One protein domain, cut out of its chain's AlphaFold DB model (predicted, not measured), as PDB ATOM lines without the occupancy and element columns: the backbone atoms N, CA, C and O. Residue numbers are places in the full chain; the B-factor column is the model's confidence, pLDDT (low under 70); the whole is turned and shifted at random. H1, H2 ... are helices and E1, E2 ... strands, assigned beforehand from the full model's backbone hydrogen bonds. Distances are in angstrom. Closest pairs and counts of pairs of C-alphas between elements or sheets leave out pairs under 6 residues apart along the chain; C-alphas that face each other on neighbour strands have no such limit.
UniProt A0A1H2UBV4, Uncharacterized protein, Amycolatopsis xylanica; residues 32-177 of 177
ATOM      1  N   CYS A  32     247.300 257.879 290.849       85.81
ATOM      2  CA  CYS A  32     246.177 258.445 291.575       85.81
ATOM      3  C   CYS A  32     246.020 257.871 292.988       85.81
ATOM      4  O   CYS A  32     245.209 258.379 293.753       85.81
ATOM      5  N   GLU A  33     246.827 256.878 293.373       86.00
ATOM      6  CA  GLU A  33     246.768 256.254 294.702       86.00
ATOM      7  C   GLU A  33     247.601 256.988 295.768       86.00
ATOM      8  O   GLU A  33     247.603 256.586 296.929       86.00
ATOM      9  N   GLU A  34     248.304 258.065 295.388       87.94
ATOM     10  CA  GLU A  34     249.131 258.900 296.284       87.94
ATOM     11  C   GLU A  34     250.263 258.113 296.991       87.94
ATOM     12  O   GLU A  34     250.755 258.508 298.050       87.94
ATOM     13  N   ARG A  35     250.708 256.988 296.409       86.69
ATOM     14  CA  ARG A  35     251.738 256.096 296.974       86.69
ATOM     15  C   ARG A  35     252.995 256.049 296.117       86.69
ATOM     16  O   ARG A  35     252.943 255.700 294.945       86.69
ATOM     17  N   SER A  36     254.148 256.331 296.724       87.88
ATOM     18  CA  SER A  36     255.436 256.127 296.046       87.88
ATOM     19  C   SER A  36     255.645 254.643 295.730       87.88
ATOM     20  O   SER A  36     255.285 253.788 296.538       87.88
ATOM     21  N   PHE A  37     256.243 254.337 294.583       87.81
ATOM     22  CA  PHE A  37     256.529 252.962 294.167       87.81
ATOM     23  C   PHE A  37     257.816 252.909 293.340       87.81
ATOM     24  O   PHE A  37     258.371 253.939 292.955       87.81
ATOM     25  N   SER A  38     258.305 251.704 293.078       88.31
ATOM     26  CA  SER A  38     259.462 251.475 292.222       88.31
ATOM     27  C   SER A  38     259.201 250.330 291.257       88.31
ATOM     28  O   SER A  38     258.356 249.464 291.484       88.31
ATOM     29  N   THR A  39     259.937 250.343 290.155       89.00
ATOM     30  CA  THR A  39     259.944 249.281 289.153       89.00
ATOM     31  C   THR A  39     261.298 248.593 289.161       89.00
ATOM     32  O   THR A  39     262.335 249.213 289.410       89.00
ATOM     33  N   THR A  40     261.287 247.291 288.904       84.06
ATOM     34  CA  THR A  40     262.491 246.478 288.735       84.06
ATOM     35  C   THR A  40     262.719 246.217 287.246       84.06
ATOM     36  O   THR A  40     261.783 246.263 286.450       84.06
ATOM     37  N   GLY A  41     263.965 245.968 286.841       79.88
ATOM     38  CA  GLY A  41     264.301 245.699 285.442       79.88
ATOM     39  C   GLY A  41     265.692 246.192 285.064       79.88
ATOM     40  O   GLY A  41     266.492 246.539 285.929       79.88
ATOM     41  N   GLN A  42     265.970 246.230 283.758       77.62
ATOM     42  CA  GLN A  42     267.256 246.689 283.217       77.62
ATOM     43  C   GLN A  42     267.541 248.166 283.543       77.62
ATOM     44  O   GLN A  42     268.698 248.558 283.668       77.62
ATOM     45  N   GLN A  43     266.490 248.974 283.702       83.94
ATOM     46  CA  GLN A  43     266.554 250.352 284.186       83.94
ATOM     47  C   GLN A  43     265.527 250.507 285.313       83.94
ATOM     48  O   GLN A  43     264.369 250.818 285.040       83.94
ATOM     49  N   PRO A  44     265.899 250.190 286.565       89.81
ATOM     50  CA  PRO A  44     264.981 250.320 287.683       89.81
ATOM     51  C   PRO A  44     264.666 251.798 287.921       89.81
ATOM     52  O   PRO A  44     265.570 252.635 287.961       89.81
ATOM     53  N   MET A  45     263.380 252.106 288.087       93.44
ATOM     54  CA  MET A  45     262.892 253.471 288.290       93.44
ATOM     55  C   MET A  45     262.198 253.594 289.640       93.44
ATOM     56  O   MET A  45     261.428 252.714 290.030       93.44
ATOM     57  N   GLY A  46     262.450 254.692 290.342       93.12
ATOM     58  CA  GLY A  46     261.710 255.131 291.515       93.12
ATOM     59  C   GLY A  46     260.732 256.238 291.141       93.12
ATOM     60  O   GLY A  46     261.052 257.124 290.354       93.12
ATOM     61  N   TYR A  47     259.542 256.199 291.725       93.94
ATOM     62  CA  TYR A  47     258.517 257.210 291.527       93.94
ATOM     63  C   TYR A  47     258.064 257.732 292.882       93.94
ATOM     64  O   TYR A  47     257.344 257.076 293.640       93.94
ATOM     65  N   GLY A  48     258.517 258.936 293.199       94.31
ATOM     66  CA  GLY A  48     258.231 259.604 294.448       94.31
ATOM     67  C   GLY A  48     256.998 260.493 294.352       94.31
ATOM     68  O   GLY A  48     257.061 261.535 293.703       94.31
ATOM     69  N   PHE A  49     255.926 260.160 295.074       94.88
ATOM     70  CA  PHE A  49     254.794 261.076 295.249       94.88
ATOM     71  C   PHE A  49     255.248 262.328 296.004       94.88
ATOM     72  O   PHE A  49     255.855 262.215 297.072       94.88
ATOM     73  N   VAL A  50     254.979 263.505 295.443       95.25
ATOM     74  CA  VAL A  50     255.364 264.798 296.024       95.25
ATOM     75  C   VAL A  50     254.194 265.433 296.767       95.25
ATOM     76  O   VAL A  50     254.373 265.936 297.871       95.25
ATOM     77  N   GLY A  51     253.004 265.420 296.168       93.69
ATOM     78  CA  GLY A  51     251.815 266.044 296.740       93.69
ATOM     79  C   GLY A  51     250.716 266.290 295.710       93.69
ATOM     80  O   GLY A  51     250.804 265.858 294.558       93.69
ATOM     81  N   LYS A  52     249.673 267.015 296.123       91.44
ATOM     82  CA  LYS A  52     248.514 267.365 295.289       91.44
ATOM     83  C   LYS A  52     248.114 268.824 295.455       91.44
ATOM     84  O   LYS A  52     248.310 269.409 296.514       91.44
ATOM     85  N   SER A  53     247.507 269.394 294.416       86.12
ATOM     86  CA  SER A  53     247.116 270.821 294.361       86.12
ATOM     87  C   SER A  53     245.970 271.251 295.300       86.12
ATOM     88  O   SER A  53     245.559 272.409 295.268       86.12
ATOM     89  N   GLY A  54     245.471 270.355 296.161       72.75
ATOM     90  CA  GLY A  54     244.462 270.649 297.180       72.75
ATOM     91  C   GLY A  54     243.617 269.430 297.591       72.75
ATOM     92  O   GLY A  54     243.766 268.341 297.028       72.75
ATOM     93  N   PRO A  55     242.716 269.580 298.577       55.59
ATOM     94  CA  PRO A  55     241.745 268.548 298.943       55.59
ATOM     95  C   PRO A  55     240.783 268.264 297.777       55.59
ATOM     96  O   PRO A  55     240.214 269.193 297.212       55.59
ATOM     97  N   GLY A  56     240.622 266.993 297.390       58.22
ATOM     98  CA  GLY A  56     239.818 266.604 296.218       58.22
ATOM     99  C   GLY A  56     240.413 267.030 294.869       58.22
ATOM    100  O   GLY A  56     239.727 266.980 293.850       58.22
ATOM    101  N   ALA A  57     241.669 267.487 294.854       65.50
ATOM    102  CA  ALA A  57     242.277 268.030 293.655       65.50
ATOM    103  C   ALA A  57     242.624 266.946 292.639       65.50
ATOM    104  O   ALA A  57     243.235 265.932 292.961       65.50
ATOM    105  N   ALA A  58     242.328 267.246 291.379       77.25
ATOM    106  CA  ALA A  58     242.665 266.398 290.254       77.25
ATOM    107  C   ALA A  58     244.181 266.234 290.067       77.25
ATOM    108  O   ALA A  58     244.621 265.200 289.601       77.25
ATOM    109  N   ASN A  59     245.004 267.237 290.388       87.88
ATOM    110  CA  ASN A  59     246.414 267.210 289.987       87.88
ATOM    111  C   ASN A  59     247.332 266.669 291.086       87.88
ATOM    112  O   ASN A  59     247.459 267.289 292.149       87.88
ATOM    113  N   HIS A  60     247.996 265.556 290.783       91.75
ATOM    114  CA  HIS A  60     248.991 264.865 291.599       91.75
ATOM    115  C   HIS A  60     250.383 265.049 290.998       91.75
ATOM    116  O   HIS A  60     250.531 265.030 289.777       91.75
ATOM    117  N   TYR A  61     251.400 265.206 291.838       94.44
ATOM    118  CA  TYR A  61     252.762 265.541 291.427       94.44
ATOM    119  C   TYR A  61     253.741 264.452 291.822       94.44
ATOM    120  O   TYR A  61     253.698 263.945 292.945       94.44
ATOM    121  N   TRP A  62     254.641 264.134 290.900       95.25
ATOM    122  CA  TRP A  62     255.549 263.008 291.014       95.25
ATOM    123  C   TRP A  62     256.951 263.378 290.546       95.25
ATOM    124  O   TRP A  62     257.131 264.110 289.570       95.25
ATOM    125  N   MET A  63     257.930 262.825 291.255       96.06
ATOM    126  CA  MET A  63     259.324 262.770 290.850       96.06
ATOM    127  C   MET A  63     259.616 261.384 290.287       96.06
ATOM    128  O   MET A  63     259.294 260.392 290.936       96.06
ATOM    129  N   GLU A  64     260.249 261.323 289.126       94.50
ATOM    130  CA  GLU A  64     260.777 260.097 288.545       94.50
ATOM    131  C   GLU A  64     262.297 260.089 288.663       94.50
ATOM    132  O   GLU A  64     262.984 261.048 288.300       94.50
ATOM    133  N   GLU A  65     262.819 258.993 289.190       95.12
ATOM    134  CA  GLU A  65     264.228 258.824 289.496       95.12
ATOM    135  C   GLU A  65     264.727 257.538 288.861       95.12
ATOM    136  O   GLU A  65     264.145 256.467 289.039       95.12
ATOM    137  N   ARG A  66     265.852 257.620 288.165       94.12
ATOM    138  CA  ARG A  66     266.598 256.441 287.761       94.12
ATOM    139  C   ARG A  66     267.366 255.904 288.956       94.12
ATOM    140  O   ARG A  66     268.107 256.643 289.605       94.12
ATOM    141  N   VAL A  67     267.239 254.608 289.212       92.25
ATOM    142  CA  VAL A  67     268.002 253.925 290.255       92.25
ATOM    143  C   VAL A  67     269.273 253.353 289.636       92.25
ATOM    144  O   VAL A  67     269.222 252.506 288.745       92.25
ATOM    145  N   VAL A  68     270.427 253.823 290.100       90.62
ATOM    146  CA  VAL A  68     271.745 253.367 289.648       90.62
ATOM    147  C   VAL A  68     272.465 252.689 290.802       90.62
ATOM    148  O   VAL A  68     272.500 253.209 291.910       90.62
ATOM    149  N   PHE A  69     273.051 251.522 290.548       87.19
ATOM    150  CA  PHE A  69     273.844 250.808 291.543       87.19
ATOM    151  C   PHE A  69     275.327 251.091 291.313       87.19
ATOM    152  O   PHE A  69     275.934 250.531 290.403       87.19
ATOM    153  N   GLU A  70     275.914 251.950 292.141       83.00
ATOM    154  CA  GLU A  70     277.339 252.282 292.102       83.00
ATOM    155  C   GLU A  70     277.971 251.988 293.466       83.00
ATOM    156  O   GLU A  70     277.414 252.292 294.520       83.00
ATOM    157  N   SER A  71     279.139 251.335 293.462       82.00
ATOM    158  CA  SER A  71     279.899 251.003 294.681       82.00
ATOM    159  C   SER A  71     279.087 250.272 295.771       82.00
ATOM    160  O   SER A  71     279.280 250.501 296.965       82.00
ATOM    161  N   GLY A  72     278.154 249.401 295.367       80.88
ATOM    162  CA  GLY A  72     277.310 248.627 296.287       80.88
ATOM    163  C   GLY A  72     276.170 249.417 296.944       80.88
ATOM    164  O   GLY A  72     275.545 248.904 297.871       80.88
ATOM    165  N   LYS A  73     275.882 250.643 296.488       84.56
ATOM    166  CA  LYS A  73     274.768 251.472 296.969       84.56
ATOM    167  C   LYS A  73     273.807 251.804 295.831       84.56
ATOM    168  O   LYS A  73     274.223 251.948 294.686       84.56
ATOM    169  N   ALA A  74     272.523 251.924 296.164       86.06
ATOM    170  CA  ALA A  74     271.516 252.447 295.251       86.06
ATOM    171  C   ALA A  74     271.518 253.980 295.315       86.06
ATOM    172  O   ALA A  74     271.298 254.566 296.376       86.06
ATOM    173  N   GLU A  75     271.752 254.612 294.175       90.12
ATOM    174  CA  GLU A  75     271.671 256.047 293.963       90.12
ATOM    175  C   GLU A  75     270.413 256.382 293.167       90.12
ATOM    176  O   GLU A  75     270.190 255.836 292.087       90.12
ATOM    177  N   TYR A  76     269.604 257.302 293.687       91.12
ATOM    178  CA  TYR A  76     268.415 257.809 293.010       91.12
ATOM    179  C   TYR A  76     268.789 259.110 292.310       91.12
ATOM    180  O   TYR A  76     269.131 260.108 292.951       91.12
ATOM    181  N   ARG A  77     268.807 259.061 290.980       93.69
ATOM    182  CA  ARG A  77     269.186 260.171 290.112       93.69
ATOM    183  C   ARG A  77     267.929 260.706 289.462       93.69
ATOM    184  O   ARG A  77     267.217 259.955 288.802       93.69
ATOM    185  N   PHE A  78     267.665 261.991 289.648       93.69
ATOM    186  CA  PHE A  78     266.510 262.643 289.051       93.69
ATOM    187  C   PHE A  78     266.512 262.435 287.531       93.69
ATOM    188  O   PHE A  78     267.494 262.773 286.865       93.69
ATOM    189  N   GLU A  79     265.416 261.906 286.996       92.00
ATOM    190  CA  GLU A  79     265.227 261.693 285.562       92.00
ATOM    191  C   GLU A  79     264.243 262.729 285.015       92.00
ATOM    192  O   GLU A  79     264.564 263.498 284.108       92.00
ATOM    193  N   THR A  80     263.047 262.789 285.603       92.44
ATOM    194  CA  THR A  80     261.999 263.718 285.186       92.44
ATOM    195  C   THR A  80     261.014 264.005 286.317       92.44
ATOM    196  O   THR A  80     261.047 263.412 287.395       92.44
ATOM    197  N   ALA A  81     260.134 264.967 286.080       94.25
ATOM    198  CA  ALA A  81     259.009 265.283 286.937       94.25
ATOM    199  C   ALA A  81     257.742 265.278 286.093       94.25
ATOM    200  O   ALA A  81     257.759 265.638 284.915       94.25
ATOM    201  N   PHE A  82     256.621 264.904 286.693       92.94
ATOM    202  CA  PHE A  82     255.349 264.957 285.995       92.94
ATOM    203  C   PHE A  82     254.186 265.218 286.937       92.94
ATOM    204  O   PHE A  82     254.239 265.016 288.152       92.94
ATOM    205  N   ARG A  83     253.104 265.682 286.327       91.75
ATOM    206  CA  ARG A  83     251.801 265.852 286.945       91.75
ATOM    207  C   ARG A  83     250.825 264.877 286.322       91.75
ATOM    208  O   ARG A  83     250.852 264.667 285.112       91.75
ATOM    209  N   VAL A  84     249.913 264.362 287.128       89.88
ATOM    210  CA  VAL A  84     248.819 263.505 286.685       89.88
ATOM    211  C   VAL A  84     247.500 264.127 287.091       89.88
ATOM    212  O   VAL A  84     247.327 264.484 288.252       89.88
ATOM    213  N   ASN A  85     246.585 264.285 286.137       87.69
ATOM    214  CA  ASN A  85     245.216 264.688 286.420       87.69
ATOM    215  C   ASN A  85     244.346 263.445 286.668       87.69
ATOM    216  O   ASN A  85     244.060 262.706 285.737       87.69
ATOM    217  N   CYS A  86     243.937 263.237 287.912       84.00
ATOM    218  CA  CYS A  86     243.106 262.157 288.439       84.00
ATOM    219  C   CYS A  86     241.624 262.564 288.615       84.00
ATOM    220  O   CYS A  86     240.872 261.892 289.315       84.00
ATOM    221  N   GLY A  87     241.199 263.696 288.037       68.94
ATOM    222  CA  GLY A  87     239.979 264.426 288.414       68.94
ATOM    223  C   GLY A  87     238.657 263.960 287.813       68.94
ATOM    224  O   GLY A  87     237.658 264.658 287.967       68.94
ATOM    225  N   SER A  88     238.610 262.829 287.113       62.50
ATOM    226  CA  SER A  88     237.346 262.282 286.622       62.50
ATOM    227  C   SER A  88     237.407 260.769 286.541       62.50
ATOM    228  O   SER A  88     238.286 260.216 285.896       62.50
ATOM    229  N   ILE A  89     236.419 260.097 287.129       63.62
ATOM    230  CA  ILE A  89     236.225 258.649 286.962       63.62
ATOM    231  C   ILE A  89     235.832 258.270 285.521       63.62
ATOM    232  O   ILE A  89     235.863 257.095 285.168       63.62
ATOM    233  N   PHE A  90     235.442 259.253 284.700       58.69
ATOM    234  CA  PHE A  90     234.987 259.054 283.321       58.69
ATOM    235  C   PHE A  90     236.091 259.247 282.280       58.69
ATOM    236  O   PHE A  90     235.896 258.886 281.121       58.69
ATOM    237  N   PHE A  91     237.237 259.810 282.672       65.88
ATOM    238  CA  PHE A  91     238.368 260.027 281.777       65.88
ATOM    239  C   PHE A  91     239.626 259.385 282.360       65.88
ATOM    240  O   PHE A  91     239.846 259.460 283.567       65.88
ATOM    241  N   PRO A  92     240.465 258.751 281.526       73.31
ATOM    242  CA  PRO A  92     241.719 258.197 282.001       73.31
ATOM    243  C   PRO A  92     242.618 259.317 282.545       73.31
ATOM    244  O   PRO A  92     242.579 260.438 282.024       73.31
ATOM    245  N   PRO A  93     243.461 259.030 283.549       81.44
ATOM    246  CA  PRO A  93     244.377 260.027 284.065       81.44
ATOM    247  C   PRO A  93     245.328 260.554 282.993       81.44
ATOM    248  O   PRO A  93     245.944 259.792 282.244       81.44
ATOM    249  N   VAL A  94     245.475 261.877 282.931       83.06
ATOM    250  CA  VAL A  94     246.341 262.539 281.946       83.06
ATOM    251  C   VAL A  94     247.664 262.901 282.597       83.06
ATOM    252  O   VAL A  94     247.693 263.673 283.555       83.06
ATOM    253  N   THR A  95     248.761 262.358 282.068       88.69
ATOM    254  CA  THR A  95     250.121 262.693 282.513       88.69
ATOM    255  C   THR A  95     250.704 263.825 281.679       88.69
ATOM    256  O   THR A  95     250.602 263.835 280.456       88.69
ATOM    257  N   THR A  96     251.336 264.781 282.349       89.25
ATOM    258  CA  THR A  96     252.018 265.919 281.737       89.25
ATOM    259  C   THR A  96     253.405 266.026 282.345       89.25
ATOM    260  O   THR A  96     253.526 266.157 283.564       89.25
ATOM    261  N   LEU A  97     254.441 265.956 281.510       91.94
ATOM    262  CA  LEU A  97     255.815 266.164 281.955       91.94
ATOM    263  C   LEU A  97     256.007 267.619 282.388       91.94
ATOM    264  O   LEU A  97     255.461 268.535 281.774       91.94
ATOM    265  N   ILE A  98     256.788 267.814 283.442       89.75
ATOM    266  CA  ILE A  98     257.189 269.125 283.933       89.75
ATOM    267  C   ILE A  98     258.693 269.238 283.741       89.75
ATOM    268  O   ILE A  98     259.459 268.462 284.310       89.75
ATOM    269  N   THR A  99     259.124 270.221 282.959       81.62
ATOM    270  CA  THR A  99     260.548 270.490 282.777       81.62
ATOM    271  C   THR A  99     261.099 271.202 284.014       81.62
ATOM    272  O   THR A  99     260.596 272.270 284.373       81.62
ATOM    273  N   PRO A 100     262.134 270.657 284.676       79.75
ATOM    274  CA  PRO A 100     262.786 271.355 285.771       79.75
ATOM    275  C   PRO A 100     263.552 272.571 285.265       79.75
ATOM    276  O   PRO A 100     264.293 272.490 284.284       79.75
ATOM    277  N   VAL A 101     263.447 273.676 285.992       78.00
ATOM    278  CA  VAL A 101     264.248 274.879 285.776       78.00
ATOM    279  C   VAL A 101     265.278 275.019 286.895       78.00
ATOM    280  O   VAL A 101     264.987 274.789 288.070       78.00
ATOM    281  N   SER A 102     266.515 275.370 286.541       70.75
ATOM    282  CA  SER A 102     267.527 275.743 287.533       70.75
ATOM    283  C   SER A 102     267.185 277.129 288.071       70.75
ATOM    284  O   SER A 102     267.145 278.078 287.293       70.75
ATOM    285  N   ALA A 103     266.941 277.245 289.378       71.69
ATOM    286  CA  ALA A 103     266.432 278.478 289.988       71.69
ATOM    287  C   ALA A 103     267.281 278.953 291.181       71.69
ATOM    288  O   ALA A 103     266.783 279.617 292.091       71.69
ATOM    289  N   SER A 104     268.572 278.601 291.209       67.00
ATOM    290  CA  SER A 104     269.478 279.006 292.293       67.00
ATOM    291  C   SER A 104     269.472 280.529 292.479       67.00
ATOM    292  O   SER A 104     269.669 281.271 291.519       67.00
ATOM    293  N   GLY A 105     269.218 280.992 293.707       65.19
ATOM    294  CA  GLY A 105     269.125 282.419 294.039       65.19
ATOM    295  C   GLY A 105     267.848 283.131 293.564       65.19
ATOM    296  O   GLY A 105     267.722 284.332 293.775       65.19
ATOM    297  N   GLN A 106     266.897 282.421 292.951       78.19
ATOM    298  CA  GLN A 106     265.611 282.971 292.508       78.19
ATOM    299  C   GLN A 106     264.490 282.654 293.509       78.19
ATOM    300  O   GLN A 106     264.616 281.736 294.328       78.19
ATOM    301  N   LEU A 107     263.365 283.378 293.407       81.38
ATOM    302  CA  LEU A 107     262.176 283.217 294.263       81.38
ATOM    303  C   LEU A 107     261.754 281.751 294.503       81.38
ATOM    304  O   LEU A 107     261.538 281.407 295.666       81.38
ATOM    305  N   PRO A 108     261.734 280.845 293.501       83.44
ATOM    306  CA  PRO A 108     261.381 279.440 293.728       83.44
ATOM    307  C   PRO A 108     262.286 278.703 294.728       83.44
ATOM    308  O   PRO A 108     261.837 277.758 295.379       83.44
ATOM    309  N   CYS A 109     263.552 279.108 294.871       84.31
ATOM    310  CA  CYS A 109     264.507 278.474 295.782       84.31
ATOM    311  C   CYS A 109     264.646 279.183 297.128       84.31
ATOM    312  O   CYS A 109     265.005 278.526 298.100       84.31
ATOM    313  N   ILE A 110     264.322 280.474 297.213       82.81
ATOM    314  CA  ILE A 110     264.412 281.237 298.470       82.81
ATOM    315  C   ILE A 110     263.063 281.409 299.181       82.81
ATOM    316  O   ILE A 110     263.041 281.688 300.375       82.81
ATOM    317  N   SER A 111     261.933 281.238 298.484       81.69
ATOM    318  CA  SER A 111     260.610 281.390 299.098       81.69
ATOM    319  C   SER A 111     260.349 280.274 300.117       81.69
ATOM    320  O   SER A 111     260.525 279.104 299.771       81.69
ATOM    321  N   PRO A 112     259.868 280.550 301.340       79.50
ATOM    322  CA  PRO A 112     259.540 279.501 302.309       79.50
ATOM    323  C   PRO A 112     258.284 278.695 301.924       79.50
ATOM    324  O   PRO A 112     258.073 277.603 302.445       79.50
ATOM    325  N   GLY A 113     257.461 279.193 300.997       88.19
ATOM    326  CA  GLY A 113     256.169 278.608 300.628       88.19
ATOM    327  C   GLY A 113     255.542 279.328 299.435       88.19
ATOM    328  O   GLY A 113     256.260 279.836 298.581       88.19
ATOM    329  N   ASN A 114     254.213 279.379 299.370       90.94
ATOM    330  CA  ASN A 114     253.480 280.050 298.287       90.94
ATOM    331  C   ASN A 114     254.003 281.469 298.017       90.94
ATOM    332  O   ASN A 114     254.345 282.191 298.954       90.94
ATOM    333  N   TYR A 115     254.048 281.865 296.750       89.94
ATOM    334  CA  TYR A 115     254.412 283.220 296.342       89.94
ATOM    335  C   TYR A 115     253.610 283.629 295.110       89.94
ATOM    336  O   TYR A 115     253.081 282.781 294.398       89.94
ATOM    337  N   SER A 116     253.535 284.928 294.844       90.38
ATOM    338  CA  SER A 116     252.891 285.443 293.640       90.38
ATOM    339  C   SER A 116     253.787 286.483 292.977       90.38
ATOM    340  O   SER A 116     254.547 287.182 293.649       90.38
ATOM    341  N   GLU A 117     253.693 286.592 291.662       89.75
ATOM    342  CA  GLU A 117     254.450 287.546 290.856       89.75
ATOM    343  C   GLU A 117     253.588 288.101 289.718       89.75
ATOM    344  O   GLU A 117     252.470 287.637 289.480       89.75
ATOM    345  N   VAL A 118     254.096 289.118 289.021       90.44
ATOM    346  CA  VAL A 118     253.446 289.679 287.833       90.44
ATOM    347  C   VAL A 118     254.281 289.329 286.608       90.44
ATOM    348  O   VAL A 118     255.407 289.800 286.479       90.44
ATOM    349  N   VAL A 119     253.712 288.535 285.700       88.06
ATOM    350  CA  VAL A 119     254.338 288.129 284.429       88.06
ATOM    351  C   VAL A 119     253.453 288.618 283.292       88.06
ATOM    352  O   VAL A 119     252.252 288.350 283.281       88.06
ATOM    353  N   ASP A 120     254.021 289.387 282.362       89.56
ATOM    354  CA  ASP A 120     253.301 289.974 281.219       89.56
ATOM    355  C   ASP A 120     252.018 290.733 281.615       89.56
ATOM    356  O   ASP A 120     250.973 290.641 280.967       89.56
ATOM    357  N   GLY A 121     252.074 291.459 282.737       90.25
ATOM    358  CA  GLY A 121     250.942 292.227 283.264       90.25
ATOM    359  C   GLY A 121     249.810 291.383 283.865       90.25
ATOM    360  O   GLY A 121     248.742 291.926 284.151       90.25
ATOM    361  N   LYS A 122     250.011 290.074 284.064       91.50
ATOM    362  CA  LYS A 122     249.069 289.178 284.751       91.50
ATOM    363  C   LYS A 122     249.625 288.723 286.091       91.50
ATOM    364  O   LYS A 122     250.825 288.508 286.227       91.50
ATOM    365  N   ILE A 123     248.738 288.552 287.070       91.81
ATOM    366  CA  ILE A 123     249.099 287.986 288.372       91.81
ATOM    367  C   ILE A 123     249.227 286.474 288.213       91.81
ATOM    368  O   ILE A 123     248.322 285.814 287.699       91.81
ATOM    369  N   VAL A 124     250.351 285.942 288.670       92.06
ATOM    370  CA  VAL A 124     250.673 284.522 288.663       92.06
ATOM    371  C   VAL A 124     250.886 284.088 290.108       92.06
ATOM    372  O   VAL A 124     251.748 284.623 290.799       92.06
ATOM    373  N   ASP A 125     250.067 283.150 290.578       91.50
ATOM    374  CA  ASP A 125     250.136 282.567 291.916       91.50
ATOM    375  C   ASP A 125     250.798 281.193 291.851       91.50
ATOM    376  O   ASP A 125     250.367 280.316 291.099       91.50
ATOM    377  N   HIS A 126     251.829 280.998 292.663       91.19
ATOM    378  CA  HIS A 126     252.603 279.771 292.757       91.19
ATOM    379  C   HIS A 126     252.343 279.122 294.107       91.19
ATOM    380  O   HIS A 126     252.782 279.605 295.153       91.19
ATOM    381  N   ARG A 127     251.655 277.983 294.091       91.25
ATOM    382  CA  ARG A 127     251.342 277.221 295.302       91.25
ATOM    383  C   ARG A 127     252.316 276.071 295.468       91.25
ATOM    384  O   ARG A 127     252.411 275.215 294.588       91.25
ATOM    385  N   LEU A 128     253.034 276.049 296.588       92.31
ATOM    386  CA  LEU A 128     253.974 274.985 296.908       92.31
ATOM    387  C   LEU A 128     253.192 273.688 297.096       92.31
ATOM    388  O   LEU A 128     252.331 273.590 297.967       92.31
ATOM    389  N   ILE A 129     253.519 272.689 296.287       93.75
ATOM    390  CA  ILE A 129     252.980 271.336 296.429       93.75
ATOM    391  C   ILE A 129     253.815 270.533 297.413       93.75
ATOM    392  O   ILE A 129     253.282 269.805 298.244       93.75
ATOM    393  N   GLY A 130     255.133 270.665 297.305       93.38
ATOM    394  CA  GLY A 130     256.077 269.935 298.128       93.38
ATOM    395  C   GLY A 130     257.486 270.018 297.567       93.38
ATOM    396  O   GLY A 130     257.760 270.725 296.591       93.38
ATOM    397  N   ALA A 131     258.387 269.284 298.202       93.50
ATOM    398  CA  ALA A 131     259.765 269.166 297.770       93.50
ATOM    399  C   ALA A 131     260.264 267.736 297.966       93.50
ATOM    400  O   ALA A 131     259.817 267.031 298.871       93.50
ATOM    401  N   LYS A 132     261.207 267.327 297.122       93.75
ATOM    402  CA  LYS A 132     261.964 266.086 297.282       93.75
ATOM    403  C   LYS A 132     263.427 266.314 296.948       93.75
ATOM    404  O   LYS A 132     263.751 267.111 296.069       93.75
ATOM    405  N   THR A 133     264.297 265.586 297.629       93.44
ATOM    406  CA  THR A 133     265.734 265.595 297.365       93.44
ATOM    407  C   THR A 133     266.087 264.415 296.472       93.44
ATOM    408  O   THR A 133     265.632 263.304 296.725       93.44
ATOM    409  N   SER A 134     266.899 264.661 295.448       94.00
ATOM    410  CA  SER A 134     267.431 263.629 294.553       94.00
ATOM    411  C   SER A 134     268.811 264.040 294.044       94.00
ATOM    412  O   SER A 134     269.197 265.209 294.163       94.00
ATOM    413  N   LEU A 135     269.576 263.102 293.485       93.44
ATOM    414  CA  LEU A 135     270.863 263.423 292.878       93.44
ATOM    415  C   LEU A 135     270.662 264.065 291.510       93.44
ATOM    416  O   LEU A 135     269.862 263.612 290.691       93.44
ATOM    417  N   ALA A 136     271.427 265.116 291.245       89.94
ATOM    418  CA  ALA A 136     271.391 265.840 289.989       89.94
ATOM    419  C   ALA A 136     272.785 265.909 289.364       89.94
ATOM    420  O   ALA A 136     273.771 266.044 290.097       89.94
ATOM    421  N   PRO A 137     272.887 265.907 288.024       88.69
ATOM    422  CA  PRO A 137     274.174 266.070 287.378       88.69
ATOM    423  C   PRO A 137     274.682 267.501 287.591       88.69
ATOM    424  O   PRO A 137     273.952 268.487 287.419       88.69
ATOM    425  N   PHE A 138     275.954 267.603 287.949       86.81
ATOM    426  CA  PHE A 138     276.736 268.826 288.042       86.81
ATOM    427  C   PHE A 138     278.017 268.632 287.232       86.81
ATOM    428  O   PHE A 138     278.783 267.706 287.490       86.81
ATOM    429  N   LYS A 139     278.247 269.473 286.221       87.62
ATOM    430  CA  LYS A 139     279.439 269.375 285.372       87.62
ATOM    431  C   LYS A 139     280.505 270.350 285.853       87.62
ATOM    432  O   LYS A 139     280.259 271.552 285.879       87.62
ATOM    433  N   LEU A 140     281.692 269.833 286.155       88.12
ATOM    434  CA  LEU A 140     282.879 270.624 286.470       88.12
ATOM    435  C   LEU A 140     284.044 270.113 285.623       88.12
ATOM    436  O   LEU A 140     284.408 268.942 285.704       88.12
ATOM    437  N   SER A 141     284.595 270.988 284.779       91.88
ATOM    438  CA  SER A 141     285.755 270.689 283.924       91.88
ATOM    439  C   SER A 141     285.607 269.418 283.069       91.88
ATOM    440  O   SER A 141     286.553 268.656 282.903       91.88
ATOM    441  N   GLY A 142     284.406 269.163 282.538       89.44
ATOM    442  CA  GLY A 142     284.112 267.991 281.698       89.44
ATOM    443  C   GLY A 142     283.724 266.721 282.466       89.44
ATOM    444  O   GLY A 142     283.148 265.813 281.871       89.44
ATOM    445  N   THR A 143     283.934 266.682 283.782       89.56
ATOM    446  CA  THR A 143     283.519 265.570 284.648       89.56
ATOM    447  C   THR A 143     282.119 265.822 285.206       89.56
ATOM    448  O   THR A 143     281.800 266.936 285.627       89.56
ATOM    449  N   THR A 144     281.264 264.793 285.205       89.38
ATOM    450  CA  THR A 144     279.926 264.859 285.817       89.38
ATOM    451  C   THR A 144     279.983 264.311 287.238       89.38
ATOM    452  O   THR A 144     280.352 263.160 287.445       89.38
ATOM    453  N   TYR A 145     279.586 265.139 288.195       88.75
ATOM    454  CA  TYR A 145     279.384 264.793 289.594       88.75
ATOM    455  C   TYR A 145     277.887 264.703 289.875       88.75
ATOM    456  O   TYR A 145     277.101 265.478 289.327       88.75
ATOM    457  N   TRP A 146     277.492 263.778 290.741       89.44
ATOM    458  CA  TRP A 146     276.112 263.639 291.193       89.44
ATOM    459  C   TRP A 146     275.999 264.239 292.583       89.44
ATOM    460  O   TRP A 146     276.525 263.692 293.548       89.44
ATOM    461  N   LEU A 147     275.363 265.403 292.671       90.75
ATOM    462  CA  LEU A 147     275.221 266.134 293.925       90.75
ATOM    463  C   LEU A 147     273.756 266.136 294.363       90.75
ATOM    464  O   LEU A 147     272.874 266.244 293.502       90.75
ATOM    465  N   PRO A 148     273.475 266.053 295.674       92.31
ATOM    466  CA  PRO A 148     272.130 266.263 296.186       92.31
ATOM    467  C   PRO A 148     271.573 267.609 295.709       92.31
ATOM    468  O   PRO A 148     272.275 268.621 295.678       92.31
ATOM    469  N   SER A 149     270.312 267.627 295.298       91.94
ATOM    470  CA  SER A 149     269.579 268.843 294.948       91.94
ATOM    471  C   SER A 149     268.151 268.745 295.467       91.94
ATOM    472  O   SER A 149     267.539 267.675 295.434       91.94
ATOM    473  N   ASN A 150     267.614 269.873 295.922       92.44
ATOM    474  CA  ASN A 150     266.233 269.988 296.370       92.44
ATOM    475  C   ASN A 150     265.349 270.388 295.187       92.44
ATOM    476  O   ASN A 150     265.479 271.485 294.650       92.44
ATOM    477  N   TYR A 151     264.432 269.515 294.785       93.62
ATOM    478  CA  TYR A 151     263.454 269.789 293.737       93.62
ATOM    479  C   TYR A 151     262.141 270.234 294.367       93.62
ATOM    480  O   TYR A 151     261.504 269.465 295.090       93.62
ATOM    481  N   ARG A 152     261.736 271.474 294.096       93.69
ATOM    482  CA  ARG A 152     260.530 272.092 294.665       93.69
ATOM    483  C   ARG A 152     259.450 272.220 293.604       93.69
ATOM    484  O   ARG A 152     259.722 272.730 292.521       93.69
ATOM    485  N   TYR A 153     258.248 271.763 293.927       93.81
ATOM    486  CA  TYR A 153     257.142 271.617 292.987       93.81
ATOM    487  C   TYR A 153     256.095 272.691 293.242       93.81
ATOM    488  O   TYR A 153     255.619 272.833 294.370       93.81
ATOM    489  N   TRP A 154     255.700 273.392 292.184       91.69
ATOM    490  CA  TRP A 154     254.709 274.457 292.241       91.69
ATOM    491  C   TRP A 154     253.541 274.172 291.308       91.69
ATOM    492  O   TRP A 154     253.707 273.783 290.147       91.69
ATOM    493  N   HIS A 155     252.344 274.404 291.830       91.31
ATOM    494  CA  HIS A 155     251.139 274.512 291.033       91.31
ATOM    495  C   HIS A 155     250.882 275.984 290.740       91.31
ATOM    496  O   HIS A 155     250.625 276.756 291.666       91.31
ATOM    497  N   THR A 156     250.960 276.356 289.465       89.69
ATOM    498  CA  THR A 156     250.845 277.751 289.048       89.69
ATOM    499  C   THR A 156     249.470 278.042 288.477       89.69
ATOM    500  O   THR A 156     248.978 277.336 287.591       89.69
ATOM    501  N   MET A 157     248.868 279.114 288.971       90.44
ATOM    502  CA  MET A 157     247.607 279.655 288.491       90.44
ATOM    503  C   MET A 157     247.844 281.078 287.995       90.44
ATOM    504  O   MET A 157     248.435 281.892 288.696       90.44
ATOM    505  N   ARG A 158     247.349 281.406 286.808       91.94
ATOM    506  CA  ARG A 158     247.385 282.751 286.235       91.94
ATOM    507  C   ARG A 158     246.000 283.364 286.284       91.94
ATOM    508  O   ARG A 158     245.007 282.705 285.975       91.94
ATOM    509  N   GLN A 159     245.938 284.633 286.654       93.81
ATOM    510  CA  GLN A 159     244.718 285.416 286.593       93.81
ATOM    511  C   GLN A 159     244.653 286.171 285.262       93.81
ATOM    512  O   GLN A 159     245.304 287.202 285.092       93.81
ATOM    513  N   ASP A 160     243.862 285.671 284.312       90.44
ATOM    514  CA  ASP A 160     243.720 286.317 282.999       90.44
ATOM    515  C   ASP A 160     242.769 287.521 283.036       90.44
ATOM    516  O   ASP A 160     242.954 288.485 282.286       90.44
ATOM    517  N   SER A 161     241.805 287.513 283.956       90.94
ATOM    518  CA  SER A 161     240.954 288.657 284.297       90.94
ATOM    519  C   SER A 161     240.605 288.629 285.793       90.94
ATOM    520  O   SER A 161     240.716 287.566 286.407       90.94
ATOM    521  N   PRO A 162     240.223 289.760 286.418       90.69
ATOM    522  CA  PRO A 162     239.964 289.812 287.857       90.69
ATOM    523  C   PRO A 162     238.997 288.715 288.326       90.69
ATOM    524  O   PRO A 162     237.865 288.625 287.860       90.69
ATOM    525  N   GLY A 163     239.464 287.864 289.242       87.69
ATOM    526  CA  GLY A 163     238.696 286.739 289.789       87.69
ATOM    527  C   GLY A 163     238.673 285.468 288.929       87.69
ATOM    528  O   GLY A 163     238.292 284.416 289.439       87.69
ATOM    529  N   VAL A 164     239.127 285.519 287.675       90.25
ATOM    530  CA  VAL A 164     239.179 284.357 286.778       90.25
ATOM    531  C   VAL A 164     240.589 283.789 286.757       90.25
ATOM    532  O   VAL A 164     241.517 284.399 286.224       90.25
ATOM    533  N   TRP A 165     240.734 282.606 287.345       89.00
ATOM    534  CA  TRP A 165     242.005 281.908 287.473       89.00
ATOM    535  C   TRP A 165     242.039 280.685 286.572       89.00
ATOM    536  O   TRP A 165     241.158 279.828 286.636       89.00
ATOM    537  N   HIS A 166     243.102 280.577 285.791       88.50
ATOM    538  CA  HIS A 166     243.387 279.412 284.977       88.50
ATOM    539  C   HIS A 166     244.684 278.776 285.432       88.50
ATOM    540  O   HIS A 166     245.623 279.451 285.850       88.50
ATOM    541  N   TRP A 167     244.736 277.455 285.339       85.00
ATOM    542  CA  TRP A 167     246.010 276.770 285.418       85.00
ATOM    543  C   TRP A 167     246.866 277.225 284.229       85.00
ATOM    544  O   TRP A 167     246.417 277.104 283.090       85.00
ATOM    545  N   SER A 168     248.049 277.782 284.498       77.69
ATOM    546  CA  SER A 168     248.933 278.291 283.442       77.69
ATOM    547  C   SER A 168     250.034 277.309 283.104       77.69
ATOM    548  O   SER A 168     250.196 276.998 281.939       77.69
ATOM    549  N   ASP A 169     250.741 276.807 284.121       76.38
ATOM    550  CA  ASP A 169     251.782 275.788 284.001       76.38
ATOM    551  C   ASP A 169     252.102 275.199 285.379       76.38
ATOM    552  O   ASP A 169     251.817 275.782 286.418       76.38
ATOM    553  N   SER A 170     252.639 273.990 285.450       86.31
ATOM    554  CA  SER A 170     253.275 273.513 286.688       86.31
ATOM    555  C   SER A 170     254.776 273.645 286.536       86.31
ATOM    556  O   SER A 170     255.284 273.426 285.442       86.31
ATOM    557  N   SER A 171     255.484 273.979 287.609       87.94
ATOM    558  CA  SER A 171     256.932 274.163 287.548       87.94
ATOM    559  C   SER A 171     257.645 273.347 288.616       87.94
ATOM    560  O   SER A 171     257.112 273.069 289.695       87.94
ATOM    561  N   VAL A 172     258.868 272.938 288.286       92.31
ATOM    562  CA  VAL A 172     259.795 272.315 289.226       92.31
ATOM    563  C   VAL A 172     261.070 273.131 289.234       92.31
ATOM    564  O   VAL A 172     261.702 273.316 288.200       92.31
ATOM    565  N   ALA A 173     261.459 273.607 290.408       91.94
ATOM    566  CA  ALA A 173     262.716 274.305 290.606       91.94
ATOM    567  C   ALA A 173     263.765 273.336 291.152       91.94
ATOM    568  O   ALA A 173     263.551 272.731 292.203       91.94
ATOM    569  N   LYS A 174     264.905 273.212 290.463       92.31
ATOM    570  CA  LYS A 174     266.109 272.573 291.005       92.31
ATOM    571  C   LYS A 174     266.865 273.603 291.845       92.31
ATOM    572  O   LYS A 174     267.436 274.553 291.303       92.31
ATOM    573  N   CYS A 175     266.878 273.389 293.153       89.44
ATOM    574  CA  CYS A 175     267.551 274.223 294.138       89.44
ATOM    575  C   CYS A 175     268.780 273.504 294.711       89.44
ATOM    576  O   CYS A 175     268.776 272.270 294.801       89.44
ATOM    577  N   PRO A 176     269.827 274.248 295.111       85.38
ATOM    578  CA  PRO A 176     270.908 273.688 295.917       85.38
ATOM    579  C   PRO A 176     270.351 272.958 297.147       85.38
ATOM    580  O   PRO A 176     269.317 273.364 297.692       85.38
ATOM    581  N   ALA A 177     270.996 271.848 297.512       81.69
ATOM    582  CA  ALA A 177     270.672 271.118 298.733       81.69
ATOM    583  C   ALA A 177     270.992 271.938 299.986       81.69
ATOM    584  O   ALA A 177     272.017 272.659 299.959       81.69
TER     585      ALA A 177
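What this domain is: This is residues 32 to 177 of the 177 residues of an uncharacterized protein of Amycolatopsis xylanica (UniProt A0A1H2UBV4). Two curled, strongly twisted sheets of five strands each lie partly face to face as a sandwich, their strands nearly in line, and E5 runs on into E6 to carry the chain from one sheet to the other. Long hairpins lengthen the flat body at both ends, with the turns at Gly 72 and Pro 162 far apart, and the short helix H1 packs on the sheet that holds E8 and E9. The printed part has 146 residues, with named elements in the order E1 E2 E3 E4 E5 E6 H1 E7 E8 E9 E10; the class is mostly strand. One sheet runs E6 E10 E9 E8 E7 and is mixed; the other runs E1 E2 E3 E4 E5, all antiparallel. The whole is compact, with a radius of gyration of the C-alphas of 16.7 A and spans of 56 by 41 by 22 A.

Where its parts are: E8, residues 122 to 140, is 38.6 A long and bends by 96 degrees at residue 132. E9, residues 143 to 161, is 48.4 A long, and E10, residues 164 to 176, is 34.7 A long and ends with C-alpha 176 at (270.908, 273.688, 295.917). E7 is residues 115 to 119 and E6 residues 100 to 102. H1 is residues 107 to 110. In the other sheet, E1 is residues 37 to 39, beginning with C-alpha 37 at (256.529, 252.962, 294.167), and E2 is residues 45 to 52. E3, residues 59 to 70, is 34.4 A long; E4, residues 73 to 85, is 34.0 A; E5 is residues 94 to 98.

How they stand to each other: E8 and E9 form a hairpin, with N 134 and O 149 at 3.1 A. E9 and E10 form another, with N 152 and O 173 at 2.9 A. E7 and E8 are antiparallel, with N 117 and O 124 at 2.9 A. E6 is an edge strand parallel to E10, with N 101 and O 172 at 2.8 A. H1 is on this sheet at a height of 5.4 A, over none of its strands, but only just: 2 of its C-alphas fall on E10. H1 is too short for an O i to N i+4 pair; its 1 O i to N i+3 pair is within range. Across the sandwich, the closest C-alphas of E4 and E8, those of Arg 77 and Leu 135, are 4.6 A apart. In the other sheet, a meander in which each strand is the antiparallel neighbour of the one before, N 64 of E3 and O 80 of E4 are within hydrogen-bond range at 2.8 A. N 48 and O 63 of E2 and E3 are 2.8 A apart, N 39 and O 45 of E1 and E2 2.8 A, and N 83 and O 96 of E4 and E5 2.8 A. E1 and E7 are apart.

The domain as a whole: The two C-alphas farthest apart, those of Gly 72 and Pro 162, are 56.2 A apart. The printed part has no cut, and no link is long. The mean pLDDT of the printed part is 86.8; residues 55 to 57, 87 to 91 and 104 to 105 are under 70.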